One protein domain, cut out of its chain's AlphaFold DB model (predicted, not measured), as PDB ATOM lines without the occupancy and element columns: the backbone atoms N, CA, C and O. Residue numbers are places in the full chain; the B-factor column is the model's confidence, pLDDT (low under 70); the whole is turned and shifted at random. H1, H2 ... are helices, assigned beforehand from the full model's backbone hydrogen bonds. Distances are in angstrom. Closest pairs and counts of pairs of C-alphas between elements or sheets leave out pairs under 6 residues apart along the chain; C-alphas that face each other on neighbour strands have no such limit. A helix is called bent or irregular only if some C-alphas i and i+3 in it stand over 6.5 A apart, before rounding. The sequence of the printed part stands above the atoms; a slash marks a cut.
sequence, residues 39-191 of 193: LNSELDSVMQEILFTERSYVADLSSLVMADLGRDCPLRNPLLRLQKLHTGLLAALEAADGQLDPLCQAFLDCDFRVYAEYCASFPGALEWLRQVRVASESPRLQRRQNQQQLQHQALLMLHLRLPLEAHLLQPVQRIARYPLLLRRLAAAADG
ATOM      1  N   LEU A  39     199.075 271.270 233.840       56.47
ATOM      2  CA  LEU A  39     199.367 270.132 232.951       56.47
ATOM      3  C   LEU A  39     200.528 270.408 231.982       56.47
ATOM      4  O   LEU A  39     201.419 269.573 231.823       56.47
ATOM      5  N   ASN A  40     200.575 271.608 231.392       61.69
ATOM      6  CA  ASN A  40     201.720 272.023 230.577       61.69
ATOM      7  C   ASN A  40     203.006 272.105 231.417       61.69
ATOM      8  O   ASN A  40     204.076 271.750 230.929       61.69
ATOM      9  N   SER A  41     202.911 272.494 232.694       75.19
ATOM     10  CA  SER A  41     204.074 272.545 233.585       75.19
ATOM     11  C   SER A  41     204.626 271.160 233.948       75.19
ATOM     12  O   SER A  41     205.844 271.001 234.069       75.19
ATOM     13  N   GLU A  42     203.766 270.145 234.090       79.56
ATOM     14  CA  GLU A  42     204.192 268.767 234.358       79.56
ATOM     15  C   GLU A  42     204.817 268.115 233.125       79.56
ATOM     16  O   GLU A  42     205.875 267.488 233.234       79.56
ATOM     17  N   LEU A  43     204.214 268.310 231.947       81.00
ATOM     18  CA  LEU A  43     204.763 267.839 230.678       81.00
ATOM     19  C   LEU A  43     206.160 268.429 230.432       81.00
ATOM     20  O   LEU A  43     207.120 267.681 230.218       81.00
ATOM     21  N   ASP A  44     206.296 269.750 230.568       83.12
ATOM     22  CA  ASP A  44     207.578 270.444 230.446       83.12
ATOM     23  C   ASP A  44     208.590 269.929 231.477       83.12
ATOM     24  O   ASP A  44     209.759 269.701 231.152       83.12
ATOM     25  N   SER A  45     208.158 269.674 232.717       85.81
ATOM     26  CA  SER A  45     209.020 269.124 233.767       85.81
ATOM     27  C   SER A  45     209.575 267.747 233.398       85.81
ATOM     28  O   SER A  45     210.782 267.520 233.514       85.81
ATOM     29  N   VAL A  46     208.728 266.840 232.897       85.38
ATOM     30  CA  VAL A  46     209.144 265.491 232.481       85.38
ATOM     31  C   VAL A  46     210.089 265.555 231.282       85.38
ATOM     32  O   VAL A  46     211.091 264.838 231.246       85.38
ATOM     33  N   MET A  47     209.827 266.432 230.314       86.31
ATOM     34  CA  MET A  47     210.694 266.606 229.146       86.31
ATOM     35  C   MET A  47     212.068 267.168 229.533       86.31
ATOM     36  O   MET A  47     213.099 266.659 229.080       86.31
ATOM     37  N   GLN A  48     212.107 268.150 230.438       85.31
ATOM     38  CA  GLN A  48     213.359 268.665 230.996       85.31
ATOM     39  C   GLN A  48     214.093 267.607 231.830       85.31
ATOM     40  O   GLN A  48     215.318 267.511 231.750       85.31
ATOM     41  N   GLU A  49     213.376 266.766 232.584       87.94
ATOM     42  CA  GLU A  49     213.956 265.634 233.319       87.94
ATOM     43  C   GLU A  49     214.627 264.635 232.360       87.94
ATOM     44  O   GLU A  49     215.768 264.213 232.586       87.94
ATOM     45  N   ILE A  50     213.966 264.281 231.253       88.12
ATOM     46  CA  ILE A  50     214.525 263.384 230.231       88.12
ATOM     47  C   ILE A  50     215.823 263.964 229.668       88.12
ATOM     48  O   ILE A  50     216.850 263.278 229.663       88.12
ATOM     49  N   LEU A  51     215.800 265.228 229.250       89.19
ATOM     50  CA  LEU A  51     216.940 265.892 228.624       89.19
ATOM     51  C   LEU A  51     218.106 266.083 229.605       89.19
ATOM     52  O   LEU A  51     219.257 265.791 229.274       89.19
ATOM     53  N   PHE A  52     217.825 266.494 230.843       87.31
ATOM     54  CA  PHE A  52     218.834 266.617 231.895       87.31
ATOM     55  C   PHE A  52     219.492 265.270 232.208       87.31
ATOM     56  O   PHE A  52     220.721 265.158 232.264       87.31
ATOM     57  N   THR A  53     218.682 264.225 232.383       87.62
ATOM     58  CA  THR A  53     219.209 262.896 232.696       87.62
ATOM     59  C   THR A  53     219.946 262.271 231.510       87.62
ATOM     60  O   THR A  53     220.896 261.522 231.736       87.62
ATOM     61  N   GLU A  54     219.576 262.590 230.262       91.19
ATOM     62  CA  GLU A  54     220.319 262.166 229.067       91.19
ATOM     63  C   GLU A  54     221.694 262.838 229.006       91.19
ATOM     64  O   GLU A  54     222.698 262.149 228.838       91.19
ATOM     65  N   ARG A  55     221.771 264.158 229.235       88.94
ATOM     66  CA  ARG A  55     223.048 264.893 229.286       88.94
ATOM     67  C   ARG A  55     224.011 264.298 230.305       88.94
ATOM     68  O   ARG A  55     225.171 264.045 229.980       88.94
ATOM     69  N   SER A  56     223.525 264.048 231.523       85.56
ATOM     70  CA  SER A  56     224.336 263.419 232.570       85.56
ATOM     71  C   SER A  56     224.810 262.030 232.144       85.56
ATOM     72  O   SER A  56     225.977 261.696 232.329       85.56
ATOM     73  N   TYR A  57     223.932 261.233 231.530       86.25
ATOM     74  CA  TYR A  57     224.271 259.882 231.093       86.25
ATOM     75  C   TYR A  57     225.315 259.863 229.964       86.25
ATOM     76  O   TYR A  57     226.268 259.089 230.030       86.25
ATOM     77  N   VAL A  58     225.197 260.739 228.960       89.19
ATOM     78  CA  VAL A  58     226.188 260.850 227.873       89.19
ATOM     79  C   VAL A  58     227.549 261.303 228.404       89.19
ATOM     80  O   VAL A  58     228.579 260.807 227.938       89.19
ATOM     81  N   ALA A  59     227.573 262.217 229.377       84.06
ATOM     82  CA  ALA A  59     228.808 262.673 230.010       84.06
ATOM     83  C   ALA A  59     229.516 261.536 230.770       84.06
ATOM     84  O   ALA A  59     230.722 261.329 230.593       84.06
ATOM     85  N   ASP A  60     228.766 260.754 231.549       83.19
ATOM     86  CA  ASP A  60     229.285 259.587 232.268       83.19
ATOM     87  C   ASP A  60     229.807 258.522 231.293       83.19
ATOM     88  O   ASP A  60     230.926 258.022 231.431       83.19
ATOM     89  N   LEU A  61     229.032 258.222 230.247       83.62
ATOM     90  CA  LEU A  61     229.387 257.236 229.230       83.62
ATOM     91  C   LEU A  61     230.634 257.657 228.443       83.62
ATOM     92  O   LEU A  61     231.507 256.835 228.167       83.62
ATOM     93  N   SER A  62     230.762 258.948 228.134       83.62
ATOM     94  CA  SER A  62     231.953 259.496 227.481       83.62
ATOM     95  C   SER A  62     233.174 259.427 228.386       83.62
ATOM     96  O   SER A  62     234.253 259.067 227.921       83.62
ATOM     97  N   SER A  63     233.006 259.690 229.682       80.94
ATOM     98  CA  SER A  63     234.077 259.533 230.668       80.94
ATOM     99  C   SER A  63     234.542 258.077 230.757       80.94
ATOM    100  O   SER A  63     235.743 257.815 230.767       80.94
ATOM    101  N   LEU A  64     233.608 257.122 230.730       77.75
ATOM    102  CA  LEU A  64     233.905 255.690 230.738       77.75
ATOM    103  C   LEU A  64     234.654 255.234 229.475       77.75
ATOM    104  O   LEU A  64     235.597 254.450 229.572       77.75
ATOM    105  N   VAL A  65     234.261 255.725 228.296       79.19
ATOM    106  CA  VAL A  65     234.952 255.431 227.028       79.19
ATOM    107  C   VAL A  65     236.357 256.038 227.009       79.19
ATOM    108  O   VAL A  65     237.312 255.372 226.606       79.19
ATOM    109  N   MET A  66     236.495 257.290 227.458       72.94
ATOM    110  CA  MET A  66     237.775 258.008 227.500       72.94
ATOM    111  C   MET A  66     238.767 257.399 228.483       72.94
ATOM    112  O   MET A  66     239.973 257.522 228.285       72.94
ATOM    113  N   ALA A  67     238.273 256.720 229.514       67.19
ATOM    114  CA  ALA A  67     239.109 256.060 230.498       67.19
ATOM    115  C   ALA A  67     239.795 254.775 229.972       67.19
ATOM    116  O   ALA A  67     240.449 254.087 230.746       67.19
ATOM    117  N   ASP A  68     239.669 254.473 228.669       64.94
ATOM    118  CA  ASP A  68     240.356 253.412 227.920       64.94
ATOM    119  C   ASP A  68     240.430 252.082 228.684       64.94
ATOM    120  O   ASP A  68     241.462 251.697 229.232       64.94
ATOM    121  N   LEU A  69     239.326 251.328 228.665       66.00
ATOM    122  CA  LEU A  69     239.175 250.014 229.315       66.00
ATOM    123  C   LEU A  69     240.162 248.930 228.824       66.00
ATOM    124  O   LEU A  69     240.032 247.772 229.204       66.00
ATOM    125  N   GLY A  70     241.135 249.267 227.975       64.88
ATOM    126  CA  GLY A  70     242.032 248.336 227.301       64.88
ATOM    127  C   GLY A  70     241.473 247.867 225.958       64.88
ATOM    128  O   GLY A  70     240.263 247.859 225.715       64.88
ATOM    129  N   ARG A  71     242.367 247.501 225.031       67.38
ATOM    130  CA  ARG A  71     241.982 247.038 223.682       67.38
ATOM    131  C   ARG A  71     241.284 245.678 223.702       67.38
ATOM    132  O   ARG A  71     240.435 245.440 222.852       67.38
ATOM    133  N   ASP A  72     241.599 244.854 224.696       69.69
ATOM    134  CA  ASP A  72     241.095 243.483 224.820       69.69
ATOM    135  C   ASP A  72     239.790 243.388 225.628       69.69
ATOM    136  O   ASP A  72     239.247 242.297 225.793       69.69
ATOM    137  N   CYS A  73     239.273 244.511 226.141       74.25
ATOM    138  CA  CYS A  73     238.034 244.514 226.911       74.25
ATOM    139  C   CYS A  73     236.825 244.231 225.995       74.25
ATOM    140  O   CYS A  73     236.563 245.016 225.073       74.25
ATOM    141  N   PRO A  74     236.022 243.183 226.276       77.69
ATOM    142  CA  PRO A  74     234.852 242.824 225.468       77.69
ATOM    143  C   PRO A  74     233.803 243.942 225.361       77.69
ATOM    144  O   PRO A  74     233.071 244.018 224.377       77.69
ATOM    145  N   LEU A  75     233.744 244.839 226.352       81.88
ATOM    146  CA  LEU A  75     232.786 245.945 226.390       81.88
ATOM    147  C   LEU A  75     233.203 247.166 225.572       81.88
ATOM    148  O   LEU A  75     232.370 248.043 225.363       81.88
ATOM    149  N   ARG A  76     234.439 247.236 225.065       82.06
ATOM    150  CA  ARG A  76     234.932 248.418 224.340       82.06
ATOM    151  C   ARG A  76     234.045 248.778 223.146       82.06
ATOM    152  O   ARG A  76     233.591 249.913 223.030       82.06
ATOM    153  N   ASN A  77     233.786 247.812 222.266       85.94
ATOM    154  CA  ASN A  77     232.990 248.044 221.059       85.94
ATOM    155  C   ASN A  77     231.510 248.328 221.385       85.94
ATOM    156  O   ASN A  77     230.995 249.328 220.882       85.94
ATOM    157  N   PRO A  78     230.831 247.540 222.246       86.44
ATOM    158  CA  PRO A  78     229.478 247.865 222.695       86.44
ATOM    159  C   PRO A  78     229.356 249.252 223.344       86.44
ATOM    160  O   PRO A  78     228.412 249.975 223.041       86.44
ATOM    161  N   LEU A  79     230.321 249.667 224.174       85.38
ATOM    162  CA  LEU A  79     230.315 250.989 224.812       85.38
ATOM    163  C   LEU A  79     230.463 252.132 223.808       85.38
ATOM    164  O   LEU A  79     229.768 253.133 223.935       85.38
ATOM    165  N   LEU A  80     231.308 251.980 222.786       87.56
ATOM    166  CA  LEU A  80     231.433 252.971 221.712       87.56
ATOM    167  C   LEU A  80     230.137 253.101 220.899       87.56
ATOM    168  O   LEU A  80     229.736 254.209 220.543       87.56
ATOM    169  N   ARG A  81     229.460 251.979 220.615       88.88
ATOM    170  CA  ARG A  81     228.157 252.001 219.929       88.88
ATOM    171  C   ARG A  81     227.085 252.665 220.791       88.88
ATOM    172  O   ARG A  81     226.345 253.495 220.271       88.88
ATOM    173  N   LEU A  82     227.037 252.343 222.086       89.50
ATOM    174  CA  LEU A  82     226.145 253.000 223.042       89.50
ATOM    175  C   LEU A  82     226.421 254.502 223.103       89.50
ATOM    176  O   LEU A  82     225.492 255.289 222.975       89.50
ATOM    177  N   GLN A  83     227.686 254.910 223.222       90.12
ATOM    178  CA  GLN A  83     228.056 256.325 223.246       90.12
ATOM    179  C   GLN A  83     227.544 257.035 221.996       90.12
ATOM    180  O   GLN A  83     226.869 258.050 222.109       90.12
ATOM    181  N   LYS A  84     227.785 256.464 220.813       91.19
ATOM    182  CA  LYS A  84     227.310 257.039 219.553       91.19
ATOM    183  C   LYS A  84     225.785 257.160 219.501       91.19
ATOM    184  O   LYS A  84     225.290 258.192 219.054       91.19
ATOM    185  N   LEU A  85     225.056 256.135 219.949       92.12
ATOM    186  CA  LEU A  85     223.594 256.167 220.004       92.12
ATOM    187  C   LEU A  85     223.104 257.287 220.926       92.12
ATOM    188  O   LEU A  85     222.297 258.105 220.505       92.12
ATOM    189  N   HIS A  86     223.631 257.366 222.147       91.50
ATOM    190  CA  HIS A  86     223.166 258.329 223.144       91.50
ATOM    191  C   HIS A  86     223.592 259.766 222.845       91.50
ATOM    192  O   HIS A  86     222.828 260.693 223.084       91.50
ATOM    193  N   THR A  87     224.765 259.980 222.243       91.88
ATOM    194  CA  THR A  87     225.139 261.301 221.721       91.88
ATOM    195  C   THR A  87     224.221 261.727 220.570       91.88
ATOM    196  O   THR A  87     223.848 262.894 220.499       91.88
ATOM    197  N   GLY A  88     223.827 260.796 219.693       92.38
ATOM    198  CA  GLY A  88     222.859 261.065 218.625       92.38
ATOM    199  C   GLY A  88     221.465 261.393 219.162       92.38
ATOM    200  O   GLY A  88     220.877 262.393 218.758       92.38
ATOM    201  N   LEU A  89     220.977 260.600 220.120       91.69
ATOM    202  CA  LEU A  89     219.712 260.847 220.812       91.69
ATOM    203  C   LEU A  89     219.725 262.206 221.513       91.69
ATOM    204  O   LEU A  89     218.798 262.985 221.334       91.69
ATOM    205  N   LEU A  90     220.786 262.529 222.258       92.81
ATOM    206  CA  LEU A  90     220.909 263.821 222.930       92.81
ATOM    207  C   LEU A  90     220.847 264.988 221.938       92.81
ATOM    208  O   LEU A  90     220.122 265.944 222.187       92.81
ATOM    209  N   ALA A  91     221.547 264.898 220.805       92.19
ATOM    210  CA  ALA A  91     221.499 265.939 219.780       92.19
ATOM    211  C   ALA A  91     220.082 266.122 219.205       92.19
ATOM    212  O   ALA A  91     219.648 267.251 218.988       92.19
ATOM    213  N   ALA A  92     219.344 265.028 218.996       91.50
ATOM    214  CA  ALA A  92     217.955 265.082 218.545       91.50
ATOM    215  C   ALA A  92     217.014 265.665 219.620       91.50
ATOM    216  O   ALA A  92     216.147 266.471 219.297       91.50
ATOM    217  N   LEU A  93     217.224 265.326 220.896       89.88
ATOM    218  CA  LEU A  93     216.467 265.885 222.022       89.88
ATOM    219  C   LEU A  93     216.739 267.381 222.225       89.88
ATOM    220  O   LEU A  93     215.826 268.128 222.559       89.88
ATOM    221  N   GLU A  94     217.974 267.836 222.014       91.06
ATOM    222  CA  GLU A  94     218.314 269.261 222.062       91.06
ATOM    223  C   GLU A  94     217.723 270.026 220.874       91.06
ATOM    224  O   GLU A  94     217.261 271.150 221.047       91.06
ATOM    225  N   ALA A  95     217.673 269.408 219.690       90.12
ATOM    226  CA  ALA A  95     217.026 269.982 218.511       90.12
ATOM    227  C   ALA A  95     215.491 270.031 218.618       90.12
ATOM    228  O   ALA A  95     214.866 270.850 217.949       90.12
ATOM    229  N   ALA A  96     214.890 269.172 219.447       87.88
ATOM    230  CA  ALA A  96     213.452 269.163 219.703       87.88
ATOM    231  C   ALA A  96     212.964 270.408 220.467       87.88
ATOM    232  O   ALA A  96     211.770 270.686 220.439       87.88
ATOM    233  N   ASP A  97     213.858 271.131 221.154       85.75
ATOM    234  CA  ASP A  97     213.589 272.412 221.832       85.75
ATOM    235  C   ASP A  97     212.312 272.424 222.702       85.75
ATOM    236  O   ASP A  97     211.511 273.353 222.676       85.75
ATOM    237  N   GLY A  98     212.085 271.344 223.457       80.31
ATOM    238  CA  GLY A  98     210.914 271.231 224.335       80.31
ATOM    239  C   GLY A  98     209.599 270.910 223.618       80.31
ATOM    240  O   GLY A  98     208.540 271.039 224.220       80.31
ATOM    241  N   GLN A  99     209.633 270.452 222.364       84.00
ATOM    242  CA  GLN A  99     208.451 269.964 221.647       84.00
ATOM    243  C   GLN A  99     208.265 268.450 221.807       84.00
ATOM    244  O   GLN A  99     209.218 267.671 221.707       84.00
ATOM    245  N   LEU A 100     207.018 268.027 222.040       84.56
ATOM    246  CA  LEU A 100     206.673 266.632 222.322       84.56
ATOM    247  C   LEU A 100     206.878 265.715 221.107       84.56
ATOM    248  O   LEU A 100     207.521 264.672 221.231       84.56
ATOM    249  N   ASP A 101     206.382 266.103 219.929       86.31
ATOM    250  CA  ASP A 101     206.452 265.251 218.732       86.31
ATOM    251  C   ASP A 101     207.897 264.973 218.281       86.31
ATOM    252  O   ASP A 101     208.236 263.805 218.072       86.31
ATOM    253  N   PRO A 102     208.795 265.978 218.186       88.06
ATOM    254  CA  PRO A 102     210.187 265.729 217.823       88.06
ATOM    255  C   PRO A 102     210.940 264.921 218.886       88.06
ATOM    256  O   PRO A 102     211.789 264.100 218.537       88.06
ATOM    257  N   LEU A 103     210.606 265.094 220.173       89.00
ATOM    258  CA  LEU A 103     211.154 264.270 221.252       89.00
ATOM    259  C   LEU A 103     210.755 262.801 221.072       89.00
ATOM    260  O   LEU A 103     211.612 261.920 221.126       89.00
ATOM    261  N   CYS A 104     209.474 262.528 220.821       88.25
ATOM    262  CA  CYS A 104     208.981 261.178 220.559       88.25
ATOM    263  C   CYS A 104     209.643 260.570 219.316       88.25
ATOM    264  O   CYS A 104     210.083 259.418 219.358       88.25
ATOM    265  N   GLN A 105     209.783 261.349 218.241       88.56
ATOM    266  CA  GLN A 105     210.445 260.898 217.019       88.56
ATOM    267  C   GLN A 105     211.911 260.519 217.268       88.56
ATOM    268  O   GLN A 105     212.352 259.462 216.820       88.56
ATOM    269  N   ALA A 106     212.640 261.309 218.061       90.25
ATOM    270  CA  ALA A 106     214.020 261.005 218.431       90.25
ATOM    271  C   ALA A 106     214.159 259.634 219.120       90.25
ATOM    272  O   ALA A 106     215.115 258.902 218.860       90.25
ATOM    273  N   PHE A 107     213.197 259.256 219.969       88.19
ATOM    274  CA  PHE A 107     213.171 257.934 220.599       88.19
ATOM    275  C   PHE A 107     212.815 256.805 219.627       88.19
ATOM    276  O   PHE A 107     213.373 255.714 219.750       88.19
ATOM    277  N   LEU A 108     211.912 257.047 218.675       89.19
ATOM    278  CA  LEU A 108     211.516 256.059 217.665       89.19
ATOM    279  C   LEU A 108     212.638 255.759 216.664       89.19
ATOM    280  O   LEU A 108     212.777 254.618 216.227       89.19
ATOM    281  N   ASP A 109     213.459 256.758 216.344       89.25
ATOM    282  CA  ASP A 109     214.587 256.618 215.418       89.25
ATOM    283  C   ASP A 109     215.794 255.884 216.044       89.25
ATOM    284  O   ASP A 109     216.739 255.505 215.345       89.25
ATOM    285  N   CYS A 110     215.785 255.661 217.362       88.81
ATOM    286  CA  CYS A 110     216.879 255.008 218.076       88.81
ATOM    287  C   CYS A 110     216.809 253.475 218.005       88.81
ATOM    288  O   CYS A 110     215.855 252.848 218.465       88.81
ATOM    289  N   ASP A 111     217.894 252.838 217.547       88.56
ATOM    290  CA  ASP A 111     218.038 251.379 217.599       88.56
ATOM    291  C   ASP A 111     218.639 250.904 218.932       88.56
ATOM    292  O   ASP A 111     219.850 250.722 219.087       88.56
ATOM    293  N   PHE A 112     217.770 250.633 219.906       88.00
ATOM    294  CA  PHE A 112     218.176 250.127 221.217       88.00
ATOM    295  C   PHE A 112     218.706 248.680 221.206       88.00
ATOM    296  O   PHE A 112     219.130 248.188 222.254       88.00
ATOM    297  N   ARG A 113     218.775 247.980 220.060       88.12
ATOM    298  CA  ARG A 113     219.348 246.616 219.986       88.12
ATOM    299  C   ARG A 113     220.816 246.556 220.398       88.12
ATOM    300  O   ARG A 113     221.270 245.504 220.847       88.12
ATOM    301  N   VAL A 114     221.539 247.677 220.347       87.44
ATOM    302  CA  VAL A 114     222.908 247.796 220.881       87.44
ATOM    303  C   VAL A 114     223.009 247.405 222.364       87.44
ATOM    304  O   VAL A 114     224.053 246.934 222.810       87.44
ATOM    305  N   TYR A 115     221.915 247.520 223.128       85.25
ATOM    306  CA  TYR A 115     221.858 247.065 224.516       85.25
ATOM    307  C   TYR A 115     221.908 245.542 224.649       85.25
ATOM    308  O   TYR A 115     222.465 245.041 225.622       85.25
ATOM    309  N   ALA A 116     221.392 244.790 223.674       86.31
ATOM    310  CA  ALA A 116     221.510 243.334 223.676       86.31
ATOM    311  C   ALA A 116     222.975 242.903 223.499       86.31
ATOM    312  O   ALA A 116     223.447 242.027 224.222       86.31
ATOM    313  N   GLU A 117     223.716 243.567 222.604       86.19
ATOM    314  CA  GLU A 117     225.157 243.337 222.418       86.19
ATOM    315  C   GLU A 117     225.956 243.676 223.683       86.19
ATOM    316  O   GLU A 117     226.852 242.925 224.084       86.19
ATOM    317  N   TYR A 118     225.606 244.789 224.338       85.38
ATOM    318  CA  TYR A 118     226.211 245.200 225.600       85.38
ATOM    319  C   TYR A 118     225.981 244.165 226.704       85.38
ATOM    320  O   TYR A 118     226.938 243.666 227.294       85.38
ATOM    321  N   CYS A 119     224.722 243.790 226.941       85.19
ATOM    322  CA  CYS A 119     224.352 242.832 227.977       85.19
ATOM    323  C   CYS A 119     224.938 241.437 227.721       85.19
ATOM    324  O   CYS A 119     225.354 240.776 228.668       85.19
ATOM    325  N   ALA A 120     225.035 241.002 226.461       84.81
ATOM    326  CA  ALA A 120     225.675 239.734 226.110       84.81
ATOM    327  C   ALA A 120     227.186 239.735 226.406       84.81
ATOM    328  O   ALA A 120     227.745 238.717 226.811       84.81
ATOM    329  N   SER A 121     227.846 240.885 226.238       82.50
ATOM    330  CA  SER A 121     229.292 241.040 226.451       82.50
ATOM    331  C   SER A 121     229.661 241.349 227.909       82.50
ATOM    332  O   SER A 121     230.822 241.206 228.303       82.50
ATOM    333  N   PHE A 122     228.684 241.754 228.725       79.19
ATOM    334  CA  PHE A 122     228.884 242.188 230.106       79.19
ATOM    335  C   PHE A 122     229.468 241.093 231.027       79.19
ATOM    336  O   PHE A 122     230.485 241.370 231.668       79.19
ATOM    337  N   PRO A 123     228.956 239.841 231.052       75.75
ATOM    338  CA  PRO A 123     229.557 238.773 231.859       75.75
ATOM    339  C   PRO A 123     231.017 238.485 231.481       75.75
ATOM    340  O   PRO A 123     231.857 238.274 232.354       75.75
ATOM    341  N   GLY A 124     231.339 238.528 230.182       73.88
ATOM    342  CA  GLY A 124     232.700 238.311 229.687       73.88
ATOM    343  C   GLY A 124     233.669 239.417 230.107       73.88
ATOM    344  O   GLY A 124     234.822 239.143 230.435       73.88
ATOM    345  N   ALA A 125     233.207 240.666 230.155       71.81
ATOM    346  CA  ALA A 125     234.030 241.769 230.633       71.81
ATOM    347  C   ALA A 125     234.234 241.763 232.149       71.81
ATOM    348  O   ALA A 125     235.312 242.142 232.593       71.81
ATOM    349  N   LEU A 126     233.262 241.298 232.939       72.19
ATOM    350  CA  LEU A 126     233.470 241.090 234.374       72.19
ATOM    351  C   LEU A 126     234.561 240.048 234.636       72.19
ATOM    352  O   LEU A 126     235.446 240.283 235.459       72.19
ATOM    353  N   GLU A 127     234.550 238.933 233.904       71.12
ATOM    354  CA  GLU A 127     235.593 237.914 234.036       71.12
ATOM    355  C   GLU A 127     236.961 238.439 233.563       71.12
ATOM    356  O   GLU A 127     237.963 238.236 234.248       71.12
ATOM    357  N   TRP A 128     237.010 239.203 232.465       69.12
ATOM    358  CA  TRP A 128     238.232 239.884 232.020       69.12
ATOM    359  C   TRP A 128     238.765 240.860 233.082       69.12
ATOM    360  O   TRP A 128     239.941 240.804 233.435       69.12
ATOM    361  N   LEU A 129     237.899 241.696 233.666       67.69
ATOM    362  CA  LEU A 129     238.260 242.620 234.748       67.69
ATOM    363  C   LEU A 129     238.787 241.875 235.977       67.69
ATOM    364  O   LEU A 129     239.769 242.303 236.584       67.69
ATOM    365  N   ARG A 130     238.183 240.732 236.326       67.69
ATOM    366  CA  ARG A 130     238.631 239.887 237.439       67.69
ATOM    367  C   ARG A 130     240.016 239.299 237.176       67.69
ATOM    368  O   ARG A 130     240.872 239.340 238.057       67.69
ATOM    369  N   GLN A 131     240.259 238.794 235.968       64.94
ATOM    370  CA  GLN A 131     241.556 238.245 235.563       64.94
ATOM    371  C   GLN A 131     242.646 239.319 235.527       64.94
ATOM    372  O   GLN A 131     243.754 239.092 236.018       64.94
ATOM    373  N   VAL A 132     242.324 240.507 235.017       61.53
ATOM    374  CA  VAL A 132     243.225 241.665 235.007       61.53
ATOM    375  C   VAL A 132     243.552 242.117 236.433       61.53
ATOM    376  O   VAL A 132     244.723 242.327 236.750       61.53
ATOM    377  N   ARG A 133     242.557 242.171 237.327       61.69
ATOM    378  CA  ARG A 133     242.756 242.504 238.744       61.69
ATOM    379  C   ARG A 133     243.691 241.510 239.438       61.69
ATOM    380  O   ARG A 133     244.679 241.923 240.037       61.69
ATOM    381  N   VAL A 134     243.455 240.209 239.275       59.44
ATOM    382  CA  VAL A 134     244.315 239.149 239.839       59.44
ATOM    383  C   VAL A 134     245.737 239.206 239.262       59.44
ATOM    384  O   VAL A 134     246.715 239.014 239.986       59.44
ATOM    385  N   ALA A 135     245.889 239.522 237.972       56.22
ATOM    386  CA  ALA A 135     247.199 239.720 237.353       56.22
ATOM    387  C   ALA A 135     247.931 240.961 237.901       56.22
ATOM    388  O   ALA A 135     249.152 240.924 238.062       56.22
ATOM    389  N   SER A 136     247.195 242.029 238.227       54.78
ATOM    390  CA  SER A 136     247.738 243.269 238.796       54.78
ATOM    391  C   SER A 136     248.178 243.138 240.260       54.78
ATOM    392  O   SER A 136     249.057 243.876 240.692       54.78
ATOM    393  N   GLU A 137     247.637 242.174 241.013       55.41
ATOM    394  CA  GLU A 137     248.013 241.890 242.410       55.41
ATOM    395  C   GLU A 137     249.247 240.971 242.524       55.41
ATOM    396  O   GLU A 137     249.827 240.827 243.599       55.41
ATOM    397  N   SER A 138     249.708 240.378 241.414       54.34
ATOM    398  CA  SER A 138     250.915 239.545 241.375       54.34
ATOM    399  C   SER A 138     252.191 240.396 241.235       54.34
ATOM    400  O   SER A 138     252.431 240.973 240.167       54.34
ATOM    401  N   PRO A 139     253.108 240.398 242.226       53.94
ATOM    402  CA  PRO A 139     254.347 241.190 242.181       53.94
ATOM    403  C   PRO A 139     255.284 240.811 241.024       53.94
ATOM    404  O   PRO A 139     256.152 241.585 240.622       53.94
ATOM    405  N   ARG A 140     255.136 239.590 240.487       53.25
ATOM    406  CA  ARG A 140     255.924 239.081 239.353       53.25
ATOM    407  C   ARG A 140     255.365 239.533 238.002       53.25
ATOM    408  O   ARG A 140     256.145 239.713 237.070       53.25
ATOM    409  N   LEU A 141     254.048 239.728 237.896       49.19
ATOM    410  CA  LEU A 141     253.387 240.199 236.676       49.19
ATOM    411  C   LEU A 141     253.343 241.731 236.606       49.19
ATOM    412  O   LEU A 141     253.487 242.268 235.513       49.19
ATOM    413  N   GLN A 142     253.303 242.436 237.745       51.12
ATOM    414  CA  GLN A 142     253.493 243.896 237.799       51.12
ATOM    415  C   GLN A 142     254.820 244.353 237.187       51.12
ATOM    416  O   GLN A 142     254.877 245.405 236.567       51.12
ATOM    417  N   ARG A 143     255.893 243.558 237.316       51.66
ATOM    418  CA  ARG A 143     257.182 243.858 236.664       51.66
ATOM    419  C   ARG A 143     257.158 243.653 235.146       51.66
ATOM    420  O   ARG A 143     258.053 244.140 234.467       51.66
ATOM    421  N   ARG A 144     256.184 242.896 234.627       52.94
ATOM    422  CA  ARG A 144     255.993 242.627 233.192       52.94
ATOM    423  C   ARG A 144     254.960 243.553 232.544       52.94
ATOM    424  O   ARG A 144     255.041 243.761 231.340       52.94
ATOM    425  N   GLN A 145     254.009 244.092 233.307       53.72
ATOM    426  CA  GLN A 145     253.059 245.098 232.829       53.72
ATOM    427  C   GLN A 145     253.666 246.504 232.945       53.72
ATOM    428  O   GLN A 145     254.270 246.850 233.958       53.72
ATOM    429  N   ASN A 146     253.515 247.329 231.908       55.91
ATOM    430  CA  ASN A 146     254.061 248.687 231.906       55.91
ATOM    431  C   ASN A 146     253.412 249.529 233.021       55.91
ATOM    432  O   ASN A 146     252.186 249.561 233.138       55.91
ATOM    433  N   GLN A 147     254.220 250.257 233.805       49.72
ATOM    434  CA  GLN A 147     253.759 251.124 234.907       49.72
ATOM    435  C   GLN A 147     252.642 252.095 234.494       49.72
ATOM    436  O   GLN A 147     251.756 252.377 235.296       49.72
ATOM    437  N   GLN A 148     252.629 252.547 233.235       49.03
ATOM    438  CA  GLN A 148     251.563 253.388 232.685       49.03
ATOM    439  C   GLN A 148     250.203 252.685 232.644       49.03
ATOM    440  O   GLN A 148     249.195 253.313 232.930       49.03
ATOM    441  N   GLN A 149     250.158 251.386 232.341       54.72
ATOM    442  CA  GLN A 149     248.914 250.620 232.245       54.72
ATOM    443  C   GLN A 149     248.320 250.350 233.635       54.72
ATOM    444  O   GLN A 149     247.103 250.383 233.803       54.72
ATOM    445  N   LEU A 150     249.177 250.143 234.640       52.78
ATOM    446  CA  LEU A 150     248.787 250.039 236.051       52.78
ATOM    447  C   LEU A 150     248.336 251.394 236.617       52.78
ATOM    448  O   LEU A 150     247.336 251.450 237.323       52.78
ATOM    449  N   GLN A 151     249.017 252.491 236.268       48.03
ATOM    450  CA  GLN A 151     248.594 253.849 236.626       48.03
ATOM    451  C   GLN A 151     247.272 254.233 235.958       48.03
ATOM    452  O   GLN A 151     246.444 254.852 236.612       48.03
ATOM    453  N   HIS A 152     247.032 253.831 234.706       54.16
ATOM    454  CA  HIS A 152     245.767 254.082 234.007       54.16
ATOM    455  C   HIS A 152     244.601 253.317 234.640       54.16
ATOM    456  O   HIS A 152     243.533 253.879 234.853       54.16
ATOM    457  N   GLN A 153     244.821 252.056 235.016       56.88
ATOM    458  CA  GLN A 153     243.829 251.245 235.729       56.88
ATOM    459  C   GLN A 153     243.576 251.758 237.152       56.88
ATOM    460  O   GLN A 153     242.436 251.786 237.609       56.88
ATOM    461  N   ALA A 154     244.621 252.216 237.844       50.34
ATOM    462  CA  ALA A 154     244.485 252.884 239.132       50.34
ATOM    463  C   ALA A 154     243.762 254.232 238.999       50.34
ATOM    464  O   ALA A 154     242.940 254.540 239.849       50.34
ATOM    465  N   LEU A 155     243.995 254.998 237.925       51.59
ATOM    466  CA  LEU A 155     243.271 256.231 237.596       51.59
ATOM    467  C   LEU A 155     241.805 255.948 237.259       51.59
ATOM    468  O   LEU A 155     240.943 256.632 237.780       51.59
ATOM    469  N   LEU A 156     241.485 254.906 236.495       54.56
ATOM    470  CA  LEU A 156     240.108 254.424 236.307       54.56
ATOM    471  C   LEU A 156     239.414 254.172 237.657       54.56
ATOM    472  O   LEU A 156     238.298 254.635 237.878       54.56
ATOM    473  N   MET A 157     240.097 253.503 238.588       51.03
ATOM    474  CA  MET A 157     239.592 253.287 239.951       51.03
ATOM    475  C   MET A 157     239.553 254.567 240.807       51.03
ATOM    476  O   MET A 157     238.738 254.651 241.717       51.03
ATOM    477  N   LEU A 158     240.419 255.551 240.539       42.12
ATOM    478  CA  LEU A 158     240.513 256.816 241.281       42.12
ATOM    479  C   LEU A 158     239.513 257.874 240.774       42.12
ATOM    480  O   LEU A 158     239.057 258.715 241.545       42.12
ATOM    481  N   HIS A 159     239.184 257.845 239.480       45.72
ATOM    482  CA  HIS A 159     238.276 258.779 238.812       45.72
ATOM    483  C   HIS A 159     236.810 258.355 238.961       45.72
ATOM    484  O   HIS A 159     235.929 259.213 239.000       45.72
ATOM    485  N   LEU A 160     236.534 257.055 239.104       48.03
ATOM    486  CA  LEU A 160     235.200 256.561 239.423       48.03
ATOM    487  C   LEU A 160     235.015 256.535 240.949       48.03
ATOM    488  O   LEU A 160     235.522 255.662 241.643       48.03
ATOM    489  N   ARG A 161     234.217 257.466 241.490       46.31
ATOM    490  CA  ARG A 161     233.833 257.512 242.923       46.31
ATOM    491  C   ARG A 161     233.046 256.277 243.417       46.31
ATOM    492  O   ARG A 161     232.685 256.222 244.588       46.31
ATOM    493  N   LEU A 162     232.757 255.310 242.543       52.81
ATOM    494  CA  LEU A 162     232.086 254.039 242.829       52.81
ATOM    495  C   LEU A 162     232.832 252.898 242.112       52.81
ATOM    496  O   LEU A 162     233.412 253.151 241.057       52.81
ATOM    497  N   PRO A 163     232.790 251.647 242.615       58.06
ATOM    498  CA  PRO A 163     233.410 250.507 241.935       58.06
ATOM    499  C   PRO A 163     232.972 250.454 240.463       58.06
ATOM    500  O   PRO A 163     231.798 250.665 240.164       58.06
ATOM    501  N   LEU A 164     233.910 250.193 239.545       58.31
ATOM    502  CA  LEU A 164     233.702 250.146 238.084       58.31
ATOM    503  C   LEU A 164     232.452 249.336 237.684       58.31
ATOM    504  O   LEU A 164     231.726 249.708 236.768       58.31
ATOM    505  N   GLU A 165     232.152 248.288 238.447       59.53
ATOM    506  CA  GLU A 165     230.951 247.454 238.351       59.53
ATOM    507  C   GLU A 165     229.634 248.256 238.413       59.53
ATOM    508  O   GLU A 165     228.703 247.966 237.664       59.53
ATOM    509  N   ALA A 166     229.553 249.304 239.240       63.09
ATOM    510  CA  ALA A 166     228.377 250.167 239.353       63.09
ATOM    511  C   ALA A 166     228.202 251.098 238.138       63.09
ATOM    512  O   ALA A 166     227.074 251.341 237.714       63.09
ATOM    513  N   HIS A 167     229.300 251.577 237.544       62.31
ATOM    514  CA  HIS A 167     229.251 252.414 236.337       62.31
ATOM    515  C   HIS A 167     228.883 251.594 235.097       62.31
ATOM    516  O   HIS A 167     228.101 252.034 234.258       62.31
ATOM    517  N   LEU A 168     229.355 250.350 235.018       64.38
ATOM    518  CA  LEU A 168     228.942 249.422 233.965       64.38
ATOM    519  C   LEU A 168     227.476 248.965 234.115       64.38
ATOM    520  O   LEU A 168     226.889 248.430 233.180       64.38
ATOM    521  N   LEU A 169     226.839 249.219 235.260       72.88
ATOM    522  CA  LEU A 169     225.401 249.009 235.422       72.88
ATOM    523  C   LEU A 169     224.561 250.190 234.912       72.88
ATOM    524  O   LEU A 169     223.361 250.018 234.690       72.88
ATOM    525  N   GLN A 170     225.155 251.371 234.695       77.19
ATOM    526  CA  GLN A 170     224.416 252.562 234.258       77.19
ATOM    527  C   GLN A 170     223.661 252.351 232.933       77.19
ATOM    528  O   GLN A 170     222.499 252.751 232.878       77.19
ATOM    529  N   PRO A 171     224.216 251.687 231.893       75.69
ATOM    530  CA  PRO A 171     223.457 251.380 230.682       75.69
ATOM    531  C   PRO A 171     222.242 250.483 230.958       75.69
ATOM    532  O   PRO A 171     221.131 250.784 230.525       75.69
ATOM    533  N   VAL A 172     222.409 249.422 231.750       77.19
ATOM    534  CA  VAL A 172     221.309 248.506 232.099       77.19
ATOM    535  C   VAL A 172     220.206 249.237 232.875       77.19
ATOM    536  O   VAL A 172     219.018 249.029 232.640       77.19
ATOM    537  N   GLN A 173     220.584 250.153 233.768       80.38
ATOM    538  CA  GLN A 173     219.634 251.006 234.479       80.38
ATOM    539  C   GLN A 173     218.957 252.024 233.549       80.38
ATOM    540  O   GLN A 173     217.773 252.310 233.723       80.38
ATOM    541  N   ARG A 174     219.682 252.572 232.564       83.19
ATOM    542  CA  ARG A 174     219.159 253.568 231.619       83.19
ATOM    543  C   ARG A 174     218.072 252.971 230.734       83.19
ATOM    544  O   ARG A 174     216.980 253.534 230.675       83.19
ATOM    545  N   ILE A 175     218.318 251.803 230.136       80.19
ATOM    546  CA  ILE A 175     217.330 251.147 229.267       80.19
ATOM    547  C   ILE A 175     216.053 250.753 230.026       80.19
ATOM    548  O   ILE A 175     214.960 250.828 229.473       80.19
ATOM    549  N   ALA A 176     216.164 250.421 231.316       79.50
ATOM    550  CA  ALA A 176     215.012 250.135 232.169       79.50
ATOM    551  C   ALA A 176     214.231 251.396 232.595       79.50
ATOM    552  O   ALA A 176     213.059 251.299 232.958       79.50
ATOM    553  N   ARG A 177     214.858 252.580 232.559       83.62
ATOM    554  CA  ARG A 177     214.226 253.853 232.944       83.62
ATOM    555  C   ARG A 177     213.422 254.496 231.821       83.62
ATOM    556  O   ARG A 177     212.409 255.120 232.131       83.62
ATOM    557  N   TYR A 178     213.804 254.333 230.551       85.38
ATOM    558  CA  TYR A 178     213.054 254.942 229.441       85.38
ATOM    559  C   TYR A 178     211.567 254.564 229.423       85.38
ATOM    560  O   TYR A 178     210.755 255.480 229.341       85.38
ATOM    561  N   PRO A 179     211.156 253.291 229.601       84.62
ATOM    562  CA  PRO A 179     209.734 252.952 229.650       84.62
ATOM    563  C   PRO A 179     208.973 253.658 230.780       84.62
ATOM    564  O   PRO A 179     207.794 253.956 230.624       84.62
ATOM    565  N   LEU A 180     209.625 253.935 231.915       85.50
ATOM    566  CA  LEU A 180     209.008 254.647 233.039       85.50
ATOM    567  C   LEU A 180     208.841 256.140 232.732       85.50
ATOM    568  O   LEU A 180     207.787 256.706 233.008       85.50
ATOM    569  N   LEU A 181     209.863 256.762 232.135       80.69
ATOM    570  CA  LEU A 181     209.830 258.172 231.737       80.69
ATOM    571  C   LEU A 181     208.823 258.413 230.610       80.69
ATOM    572  O   LEU A 181     208.028 259.339 230.698       80.69
ATOM    573  N   LEU A 182     208.790 257.539 229.602       82.38
ATOM    574  CA  LEU A 182     207.845 257.632 228.490       82.38
ATOM    575  C   LEU A 182     206.398 257.385 228.936       82.38
ATOM    576  O   LEU A 182     205.486 258.014 228.417       82.38
ATOM    577  N   ARG A 183     206.173 256.521 229.935       84.69
ATOM    578  CA  ARG A 183     204.846 256.356 230.552       84.69
ATOM    579  C   ARG A 183     204.392 257.603 231.299       84.69
ATOM    580  O   ARG A 183     203.234 257.973 231.175       84.69
ATOM    581  N   ARG A 184     205.290 258.245 232.055       81.75
ATOM    582  CA  ARG A 184     205.002 259.525 232.725       81.75
ATOM    583  C   ARG A 184     204.730 260.637 231.714       81.75
ATOM    584  O   ARG A 184     203.813 261.413 231.915       81.75
ATOM    585  N   LEU A 185     205.489 260.673 230.619       81.75
ATOM    586  CA  LEU A 185     205.288 261.612 229.517       81.75
ATOM    587  C   LEU A 185     203.925 261.404 228.838       81.75
ATOM    588  O   LEU A 185     203.216 262.374 228.606       81.75
ATOM    589  N   ALA A 186     203.529 260.152 228.585       82.31
ATOM    590  CA  ALA A 186     202.204 259.834 228.052       82.31
ATOM    591  C   ALA A 186     201.078 260.232 229.022       82.31
ATOM    592  O   ALA A 186     200.119 260.866 228.606       82.31
ATOM    593  N   ALA A 187     201.222 259.935 230.317       81.31
ATOM    594  CA  ALA A 187     200.246 260.320 231.341       81.31
ATOM    595  C   ALA A 187     200.074 261.849 231.444       81.31
ATOM    596  O   ALA A 187     198.947 262.344 231.461       81.31
ATOM    597  N   ALA A 188     201.186 262.593 231.420       77.75
ATOM    598  CA  ALA A 188     201.179 264.055 231.415       77.75
ATOM    599  C   ALA A 188     200.554 264.637 230.135       77.75
ATOM    600  O   ALA A 188     199.841 265.634 230.199       77.75
ATOM    601  N   ALA A 189     200.778 264.005 228.977       76.38
ATOM    602  CA  ALA A 189     200.180 264.420 227.706       76.38
ATOM    603  C   ALA A 189     198.669 264.115 227.623       76.38
ATOM    604  O   ALA A 189     197.921 264.897 227.041       76.38
ATOM    605  N   ASP A 190     198.218 263.012 228.229       74.38
ATOM    606  CA  ASP A 190     196.808 262.600 228.264       74.38
ATOM    607  C   ASP A 190     195.991 263.332 229.354       74.38
ATOM    608  O   ASP A 190     194.771 263.167 229.429       74.38
ATOM    609  N   GLY A 191     196.639 264.147 230.197       60.75
ATOM    610  CA  GLY A 191     195.991 264.889 231.283       60.75
ATOM    611  C   GLY A 191     195.504 264.011 232.439       60.75
ATOM    612  O   GLY A 191     194.564 264.387 233.136       60.75
TER     613      GLY A 191
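This is residues 39 to 191 of the 193 residues of the protein "DH domain-containing protein" of Macrostomum lignano (UniProt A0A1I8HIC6). A long, loose rod of helices: at one end H1 and H8 run side by side in opposite directions, with H2 packed on H1 and H3 folded back on H2; toward the other end H4 runs out to the tip, where H5 sits, and H6 turns back toward H1. H7 and H8 then lead the printed part back to near its start. The printed part has 153 residues with eight named helices, H1 to H8 in order, and no named strand; the class is all helix. It is loose, with a radius of gyration of the C-alphas of 18.8 A and spans of 65 by 26 by 21 A.

Find C-alpha 39 at (199.367, 270.132, 232.951); from there H1, residues 39 to 66, runs 40.6 A to C-alpha 66 at (237.775, 258.008, 227.500). Next come H2, residues 76 to 95, 28.6 A, and H3, residues 100 to 108, 12.5 A. H4, residues 114 to 136, covers 31.0 A; it has a kink of 40 degrees near residue 121 and is irregular, with C-alphas 120 and 123 7.0 A apart. H5, residues 139 to 142, spans 5.2 A, H6, residues 147 to 159, 17.7 A, and H7, residues 164 to 167, 5.3 A. Last is H8, residues 170 to 190, 30.0 A, with a kink of 31 degrees near residue 177, ending at C-alpha 190, (196.808, 262.600, 228.264).

Look first at the hairpin of H1 and H2, which touch at a shallow tilt of 32 degrees, only just short of steep; their closest C-alphas, Val 58 and His 86, are 6.2 A apart. H2 and H3 form another hairpin, closest at the C-alphas of Leu 93 and Leu 103, 5.6 A. H2 touches H4 at a steep tilt of 48 degrees, closest at the C-alphas of Pro 78 and Tyr 118, 5.1 A. H8 touches H1 at a shallow tilt of 14 degrees, opposite ways, closest at the C-alphas of Leu 43 and Ala 188, 5.3 A. H4 touches H8 with residues 115 to 119 alone, and only just touches H5, only at the corner, with 3 pairs of C-alphas within 8 A. H6 and H1 are near each other; H7 and H4 are close but not clearly touching. Every O i to N i+4 pair is within hydrogen-bond range in H1, H2, H3 and H6, against 17 of 19 in H4 and 15 of 17 in H8; H5 and H7 are too short for such a pair.

The farthest C-alphas, Arg 140 and Gly 191, are 65.8 A apart. The printed part has no cut, and no link is long. Mean pLDDT of the printed part is 75.4; among the residues under 70 are 128 to 168.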